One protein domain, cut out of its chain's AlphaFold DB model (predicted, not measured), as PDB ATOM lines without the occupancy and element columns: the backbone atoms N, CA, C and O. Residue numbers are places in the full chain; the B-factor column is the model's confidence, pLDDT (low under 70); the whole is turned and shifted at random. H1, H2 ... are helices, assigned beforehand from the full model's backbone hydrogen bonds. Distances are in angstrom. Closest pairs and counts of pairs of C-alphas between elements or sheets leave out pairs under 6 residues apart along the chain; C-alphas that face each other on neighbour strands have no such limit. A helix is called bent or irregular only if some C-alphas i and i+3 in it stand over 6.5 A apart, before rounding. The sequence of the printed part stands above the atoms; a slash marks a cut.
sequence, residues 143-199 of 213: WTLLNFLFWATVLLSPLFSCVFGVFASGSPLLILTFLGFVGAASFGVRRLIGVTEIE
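Overview. This is residues 143 to 199 of the 213 residues of a protein of Puma concolor (UniProt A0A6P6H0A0). The longest helix, H1, bent partway, and a long straight helix, H2, meet near their ends as an open, flat V, with a tight link at its tip. The far parts stand free: residues 143 to 162 of H1 and residues 179 to 199. The printed part has 57 residues, two named helices in the order H1, H2 and no named strand: all helix. It is only just extended, close to loose, with a radius of gyration of the C-alphas of 15.8 A and spans of 42 by 36 by 9 A.

Arrangement. H1, residues 143 to 168, was assigned as one helix by its hydrogen bonds but is bent, C-alphas 155 and 158 being 6.8 A apart; its arms H1a, residues 143 to 155, and H1b, residues 158 to 168, stand at a steep tilt of 45 degrees. H1b and H2, residues 172 to 195, form a helical hairpin, opposite ways at a steep tilt of 40 degrees. H2 touches H1b with residues 174 to 178 alone; the closest C-alphas, of Val 166 and Ile 175, are 6.2 A apart. H1a and H2 are apart. In H1a, H1b and H2 every O i to N i+4 pair is within hydrogen-bond range.

Along the chain. H1a, 18.2 A long, begins at C-alpha 143 (97.834, 53.533, 153.787). H1b measures 14.8 A. H2, 34.8 A, ends at C-alpha 195 (70.651, 60.224, 135.521).

Size, cuts and confidence. The C-alphas farthest apart, of Gly 170 and Glu 199, are 45.4 A apart. The printed part has no cut, and the link from H1 to H2 is tight. Residues 196 to 199 have pLDDT under 70.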
ATOM      1  N   TRP A 143      97.594  54.484 154.875       92.38
ATOM      2  CA  TRP A 143      97.834  53.533 153.787       92.38
ATOM      3  C   TRP A 143      96.792  53.605 152.669       92.38
ATOM      4  O   TRP A 143      97.142  53.463 151.502       92.38
ATOM      5  N   THR A 144      95.527  53.884 152.997       89.00
ATOM      6  CA  THR A 144      94.468  54.046 151.991       89.00
ATOM      7  C   THR A 144      94.726  55.261 151.102       89.00
ATOM      8  O   THR A 144      94.553  55.174 149.889       89.00
ATOM      9  N   LEU A 145      95.172  56.375 151.692       89.50
ATOM     10  CA  LEU A 145      95.518  57.586 150.951       89.50
ATOM     11  C   LEU A 145      96.747  57.348 150.074       89.50
ATOM     12  O   LEU A 145      96.723  57.702 148.902       89.50
ATOM     13  N   LEU A 146      97.788  56.710 150.612       94.75
ATOM     14  CA  LEU A 146      98.995  56.393 149.846       94.75
ATOM     15  C   LEU A 146      98.686  55.479 148.655       94.75
ATOM     16  O   LEU A 146      99.115  55.765 147.542       94.75
ATOM     17  N   ASN A 147      97.890  54.428 148.865       94.31
ATOM     18  CA  ASN A 147      97.463  53.537 147.790       94.31
ATOM     19  C   ASN A 147      96.620  54.280 146.740       94.31
ATOM     20  O   ASN A 147      96.826  54.092 145.545       94.31
ATOM     21  N   PHE A 148      95.697  55.146 147.172       93.19
ATOM     22  CA  PHE A 148      94.917  55.980 146.257       93.19
ATOM     23  C   PHE A 148      95.817  56.894 145.418       93.19
ATOM     24  O   PHE A 148      95.670  56.924 144.201       93.19
ATOM     25  N   LEU A 149      96.765  57.596 146.047       94.88
ATOM     26  CA  LEU A 149      97.701  58.482 145.356       94.88
ATOM     27  C   LEU A 149      98.579  57.711 144.369       94.88
ATOM     28  O   LEU A 149      98.723  58.149 143.236       94.88
ATOM     29  N   PHE A 150      99.094  56.544 144.760       96.25
ATOM     30  CA  PHE A 150      99.884  55.684 143.881       96.25
ATOM     31  C   PHE A 150      99.116  55.316 142.605       96.25
ATOM     32  O   PHE A 150      99.582  55.590 141.498       96.25
ATOM     33  N   TRP A 151      97.909  54.760 142.743       95.88
ATOM     34  CA  TRP A 151      97.099  54.379 141.583       95.88
ATOM     35  C   TRP A 151      96.621  55.587 140.780       95.88
ATOM     36  O   TRP A 151      96.587  55.519 139.553       95.88
ATOM     37  N   ALA A 152      96.302  56.703 141.438       94.12
ATOM     38  CA  ALA A 152      95.967  57.945 140.756       94.12
ATOM     39  C   ALA A 152      97.143  58.436 139.902       94.12
ATOM     40  O   ALA A 152      96.941  58.773 138.741       94.12
ATOM     41  N   THR A 153      98.374  58.418 140.417       95.00
ATOM     42  CA  THR A 153      99.565  58.797 139.646       95.00
ATOM     43  C   THR A 153      99.795  57.858 138.466       95.00
ATOM     44  O   THR A 153      99.988  58.339 137.353       95.00
ATOM     45  N   VAL A 154      99.719  56.539 138.671       96.06
ATOM     46  CA  VAL A 154      99.907  55.544 137.599       96.06
ATOM     47  C   VAL A 154      98.876  55.723 136.480       96.06
ATOM     48  O   VAL A 154      99.237  55.718 135.306       96.06
ATOM     49  N   LEU A 155      97.601  55.920 136.826       94.06
ATOM     50  CA  LEU A 155      96.519  56.059 135.846       94.06
ATOM     51  C   LEU A 155      96.498  57.433 135.166       94.06
ATOM     52  O   LEU A 155      96.173  57.528 133.983       94.06
ATOM     53  N   LEU A 156      96.829  58.503 135.894       93.31
ATOM     54  CA  LEU A 156      96.777  59.863 135.359       93.31
ATOM     55  C   LEU A 156      98.054  60.265 134.617       93.31
ATOM     56  O   LEU A 156      97.977  61.113 133.736       93.31
ATOM     57  N   SER A 157      99.213  59.671 134.921       94.38
ATOM     58  CA  SER A 157     100.483  59.980 134.248       94.38
ATOM     59  C   SER A 157     100.406  59.920 132.711       94.38
ATOM     60  O   SER A 157     100.736  60.933 132.093       94.38
ATOM     61  N   PRO A 158      99.913  58.840 132.064       93.69
ATOM     62  CA  PRO A 158      99.826  58.799 130.602       93.69
ATOM     63  C   PRO A 158      98.826  59.818 130.044       93.69
ATOM     64  O   PRO A 158      99.045  60.374 128.967       93.69
ATOM     65  N   LEU A 159      97.752  60.113 130.787       90.38
ATOM     66  CA  LEU A 159      96.792  61.148 130.407       90.38
ATOM     67  C   LEU A 159      97.457  62.526 130.430       90.38
ATOM     68  O   LEU A 159      97.374  63.251 129.444       90.38
ATOM     69  N   PHE A 160      98.179  62.867 131.500       92.00
ATOM     70  CA  PHE A 160      98.915  64.128 131.592       92.00
ATOM     71  C   PHE A 160      99.995  64.253 130.515       92.00
ATOM     72  O   PHE A 160     100.111  65.315 129.910       92.00
ATOM     73  N   SER A 161     100.738  63.182 130.223       92.12
ATOM     74  CA  SER A 161     101.722  63.172 129.135       92.12
ATOM     75  C   SER A 161     101.077  63.402 127.767       92.12
ATOM     76  O   SER A 161     101.619  64.157 126.964       92.12
ATOM     77  N   CYS A 162      99.906  62.812 127.511       90.38
ATOM     78  CA  CYS A 162      99.145  63.039 126.280       90.38
ATOM     79  C   CYS A 162      98.692  64.501 126.163       90.38
ATOM     80  O   CYS A 162      98.945  65.146 125.146       90.38
ATOM     81  N   VAL A 163      98.101  65.056 127.229       90.94
ATOM     82  CA  VAL A 163      97.677  66.463 127.271       90.94
ATOM     83  C   VAL A 163      98.860  67.392 127.026       90.94
ATOM     84  O   VAL A 163      98.797  68.256 126.153       90.94
ATOM     85  N   PHE A 164      99.960  67.189 127.753       92.69
ATOM     86  CA  PHE A 164     101.173  67.977 127.581       92.69
ATOM     87  C   PHE A 164     101.717  67.869 126.153       92.69
ATOM     88  O   PHE A 164     102.044  68.890 125.563       92.69
ATOM     89  N   GLY A 165     101.743  66.668 125.565       91.50
ATOM     90  CA  GLY A 165     102.170  66.455 124.182       91.50
ATOM     91  C   GLY A 165     101.316  67.209 123.158       91.50
ATOM     92  O   GLY A 165     101.861  67.822 122.242       91.50
ATOM     93  N   VAL A 166      99.989  67.238 123.333       92.38
ATOM     94  CA  VAL A 166      99.081  68.002 122.459       92.38
ATOM     95  C   VAL A 166      99.379  69.498 122.530       92.38
ATOM     96  O   VAL A 166      99.506  70.139 121.487       92.38
ATOM     97  N   PHE A 167      99.548  70.059 123.729       90.38
ATOM     98  CA  PHE A 167      99.869  71.482 123.880       90.38
ATOM     99  C   PHE A 167     101.292  71.819 123.414       90.38
ATOM    100  O   PHE A 167     101.487  72.829 122.741       90.38
ATOM    101  N   ALA A 168     102.270  70.957 123.698       92.44
ATOM    102  CA  ALA A 168     103.652  71.117 123.256       92.44
ATOM    103  C   ALA A 168     103.801  71.008 121.728       92.44
ATOM    104  O   ALA A 168     104.720  71.600 121.170       92.44
ATOM    105  N   SER A 169     102.888  70.308 121.039       91.81
ATOM    106  CA  SER A 169     102.888  70.225 119.572       91.81
ATOM    107  C   SER A 169     102.673  71.578 118.884       91.81
ATOM    108  O   SER A 169     102.997  71.718 117.706       91.81
ATOM    109  N   GLY A 170     102.080  72.558 119.582       88.75
ATOM    110  CA  GLY A 170     101.768  73.885 119.045       88.75
ATOM    111  C   GLY A 170     100.743  73.898 117.903       88.75
ATOM    112  O   GLY A 170     100.443  74.964 117.374       88.75
ATOM    113  N   SER A 171     100.193  72.741 117.514       94.44
ATOM    114  CA  SER A 171      99.255  72.612 116.398       94.44
ATOM    115  C   SER A 171      97.853  73.080 116.807       94.44
ATOM    116  O   SER A 171      97.208  72.423 117.634       94.44
ATOM    117  N   PRO A 172      97.315  74.160 116.204       92.06
ATOM    118  CA  PRO A 172      95.986  74.665 116.553       92.06
ATOM    119  C   PRO A 172      94.883  73.631 116.306       92.06
ATOM    120  O   PRO A 172      93.927  73.548 117.073       92.06
ATOM    121  N   LEU A 173      95.035  72.798 115.270       93.44
ATOM    122  CA  LEU A 173      94.068  71.759 114.920       93.44
ATOM    123  C   LEU A 173      94.000  70.658 115.991       93.44
ATOM    124  O   LEU A 173      92.908  70.252 116.391       93.44
ATOM    125  N   LEU A 174      95.152  70.194 116.488       91.25
ATOM    126  CA  LEU A 174      95.203  69.175 117.545       91.25
ATOM    127  C   LEU A 174      94.656  69.713 118.871       91.25
ATOM    128  O   LEU A 174      93.923  69.017 119.569       91.25
ATOM    129  N   ILE A 175      94.944  70.974 119.190       92.88
ATOM    130  CA  ILE A 175      94.425  71.619 120.399       92.88
ATOM    131  C   ILE A 175      92.900  71.782 120.315       92.88
ATOM    132  O   ILE A 175      92.195  71.426 121.258       92.88
ATOM    133  N   LEU A 176      92.366  72.264 119.187       93.56
ATOM    134  CA  LEU A 176      90.921  72.442 119.000       93.56
ATOM    135  C   LEU A 176      90.159  71.114 119.038       93.56
ATOM    136  O   LEU A 176      89.121  71.018 119.695       93.56
ATOM    137  N   THR A 177      90.680  70.081 118.375       92.00
ATOM    138  CA  THR A 177      90.073  68.740 118.395       92.00
ATOM    139  C   THR A 177      90.095  68.134 119.799       92.00
ATOM    140  O   THR A 177      89.076  67.607 120.251       92.00
ATOM    141  N   PHE A 178      91.200  68.284 120.535       92.56
ATOM    142  CA  PHE A 178      91.306  67.846 121.925       92.56
ATOM    143  C   PHE A 178      90.329  68.588 122.853       92.56
ATOM    144  O   PHE A 178      89.603  67.951 123.616       92.56
ATOM    145  N   LEU A 179      90.240  69.920 122.759       92.31
ATOM    146  CA  LEU A 179      89.289  70.716 123.546       92.31
ATOM    147  C   LEU A 179      87.834  70.352 123.228       92.31
ATOM    148  O   LEU A 179      87.019  70.230 124.144       92.31
ATOM    149  N   GLY A 180      87.511  70.122 121.951       94.25
ATOM    150  CA  GLY A 180      86.197  69.642 121.525       94.25
ATOM    151  C   GLY A 180      85.852  68.281 122.133       94.25
ATOM    152  O   GLY A 180      84.764  68.109 122.686       94.25
ATOM    153  N   PHE A 181      86.800  67.337 122.114       93.31
ATOM    154  CA  PHE A 181      86.640  66.024 122.743       93.31
ATOM    155  C   PHE A 181      86.421  66.130 124.259       93.31
ATOM    156  O   PHE A 181      85.479  65.540 124.786       93.31
ATOM    157  N   VAL A 182      87.237  66.922 124.965       91.38
ATOM    158  CA  VAL A 182      87.088  67.150 126.414       91.38
ATOM    159  C   VAL A 182      85.738  67.796 126.736       91.38
ATOM    160  O   VAL A 182      85.074  67.389 127.692       91.38
ATOM    161  N   GLY A 183      85.293  68.763 125.930       92.94
ATOM    162  CA  GLY A 183      83.979  69.392 126.065       92.94
ATOM    163  C   GLY A 183      82.833  68.387 125.918       92.94
ATOM    164  O   GLY A 183      81.953  68.325 126.781       92.94
ATOM    165  N   ALA A 184      82.877  67.549 124.879       93.50
ATOM    166  CA  ALA A 184      81.889  66.497 124.647       93.50
ATOM    167  C   ALA A 184      81.879  65.449 125.776       93.50
ATOM    168  O   ALA A 184      80.812  65.098 126.287       93.50
ATOM    169  N   ALA A 185      83.055  65.001 126.228       90.62
ATOM    170  CA  ALA A 185      83.190  64.069 127.345       90.62
ATOM    171  C   ALA A 185      82.631  64.664 128.650       90.62
ATOM    172  O   ALA A 185      81.857  64.010 129.349       90.62
ATOM    173  N   SER A 186      82.950  65.926 128.951       89.25
ATOM    174  CA  SER A 186      82.434  66.649 130.121       89.25
ATOM    175  C   SER A 186      80.907  66.773 130.093       89.25
ATOM    176  O   SER A 186      80.241  66.508 131.099       89.25
ATOM    177  N   PHE A 187      80.325  67.094 128.931       91.25
ATOM    178  CA  PHE A 187      78.872  67.103 128.747       91.25
ATOM    179  C   PHE A 187      78.256  65.716 128.989       91.25
ATOM    180  O   PHE A 187      77.265  65.599 129.715       91.25
ATOM    181  N   GLY A 188      78.873  64.660 128.448       89.31
ATOM    182  CA  GLY A 188      78.458  63.275 128.660       89.31
ATOM    183  C   GLY A 188      78.454  62.885 130.139       89.31
ATOM    184  O   GLY A 188      77.438  62.411 130.647       89.31
ATOM    185  N   VAL A 189      79.542  63.163 130.865       87.00
ATOM    186  CA  VAL A 189      79.637  62.882 132.307       87.00
ATOM    187  C   VAL A 189      78.583  63.656 133.095       87.00
ATOM    188  O   VAL A 189      77.906  63.068 133.937       87.00
ATOM    189  N   ARG A 190      78.369  64.947 132.811       84.00
ATOM    190  CA  ARG A 190      77.311  65.736 133.474       84.00
ATOM    191  C   ARG A 190      75.922  65.147 133.233       84.00
ATOM    192  O   ARG A 190      75.125  65.069 134.167       84.00
ATOM    193  N   ARG A 191      75.644  64.685 132.011       84.44
ATOM    194  CA  ARG A 191      74.381  64.011 131.679       84.44
ATOM    195  C   ARG A 191      74.230  62.698 132.450       84.44
ATOM    196  O   ARG A 191      73.160  62.457 132.999       84.44
ATOM    197  N   LEU A 192      75.291  61.891 132.541       83.19
ATOM    198  CA  LEU A 192      75.296  60.645 133.316       83.19
ATOM    199  C   LEU A 192      75.055  60.903 134.805       83.19
ATOM    200  O   LEU A 192      74.219  60.239 135.411       83.19
ATOM    201  N   ILE A 193      75.708  61.913 135.385       78.75
ATOM    202  CA  ILE A 193      75.470  62.321 136.776       78.75
ATOM    203  C   ILE A 193      73.998  62.712 136.972       78.75
ATOM    204  O   ILE A 193      73.374  62.258 137.930       78.75
ATOM    205  N   GLY A 194      73.408  63.459 136.036       74.50
ATOM    206  CA  GLY A 194      71.990  63.827 136.079       74.50
ATOM    207  C   GLY A 194      71.016  62.640 136.012       74.50
ATOM    208  O   GLY A 194      69.883  62.777 136.462       74.50
ATOM    209  N   VAL A 195      71.433  61.479 135.491       71.56
ATOM    210  CA  VAL A 195      70.651  60.224 135.521       71.56
ATOM    211  C   VAL A 195      70.769  59.514 136.878       71.56
ATOM    212  O   VAL A 195      69.883  58.754 137.257       71.56
ATOM    213  N   THR A 196      71.829  59.779 137.648       67.50
ATOM    214  CA  THR A 196      72.046  59.165 138.974       67.50
ATOM    215  C   THR A 196      71.321  59.868 140.130       67.50
ATOM    216  O   THR A 196      71.334  59.366 141.262       67.50
ATOM    217  N   GLU A 197      70.674  61.007 139.861       67.31
ATOM    218  CA  GLU A 197      69.851  61.728 140.835       67.31
ATOM    219  C   GLU A 197      68.666  60.881 141.312       67.31
ATOM    220  O   GLU A 197      67.986  60.208 140.539       67.31
ATOM    221  N   ILE A 198      68.414  60.926 142.623       59.91
ATOM    222  CA  ILE A 198      67.429  60.073 143.303       59.91
ATOM    223  C   ILE A 198      66.008  60.302 142.760       59.91
ATOM    224  O   ILE A 198      65.237  59.348 142.664       59.91
ATOM    225  N   GLU A 199      65.685  61.526 142.341       60.25
ATOM    226  CA  GLU A 199      64.361  61.895 141.820       60.25
ATOM    227  C   GLU A 199      64.032  61.257 140.462       60.25
ATOM    228  O   GLU A 199      62.861  61.074 140.140       60.25
TER     229      GLU A 199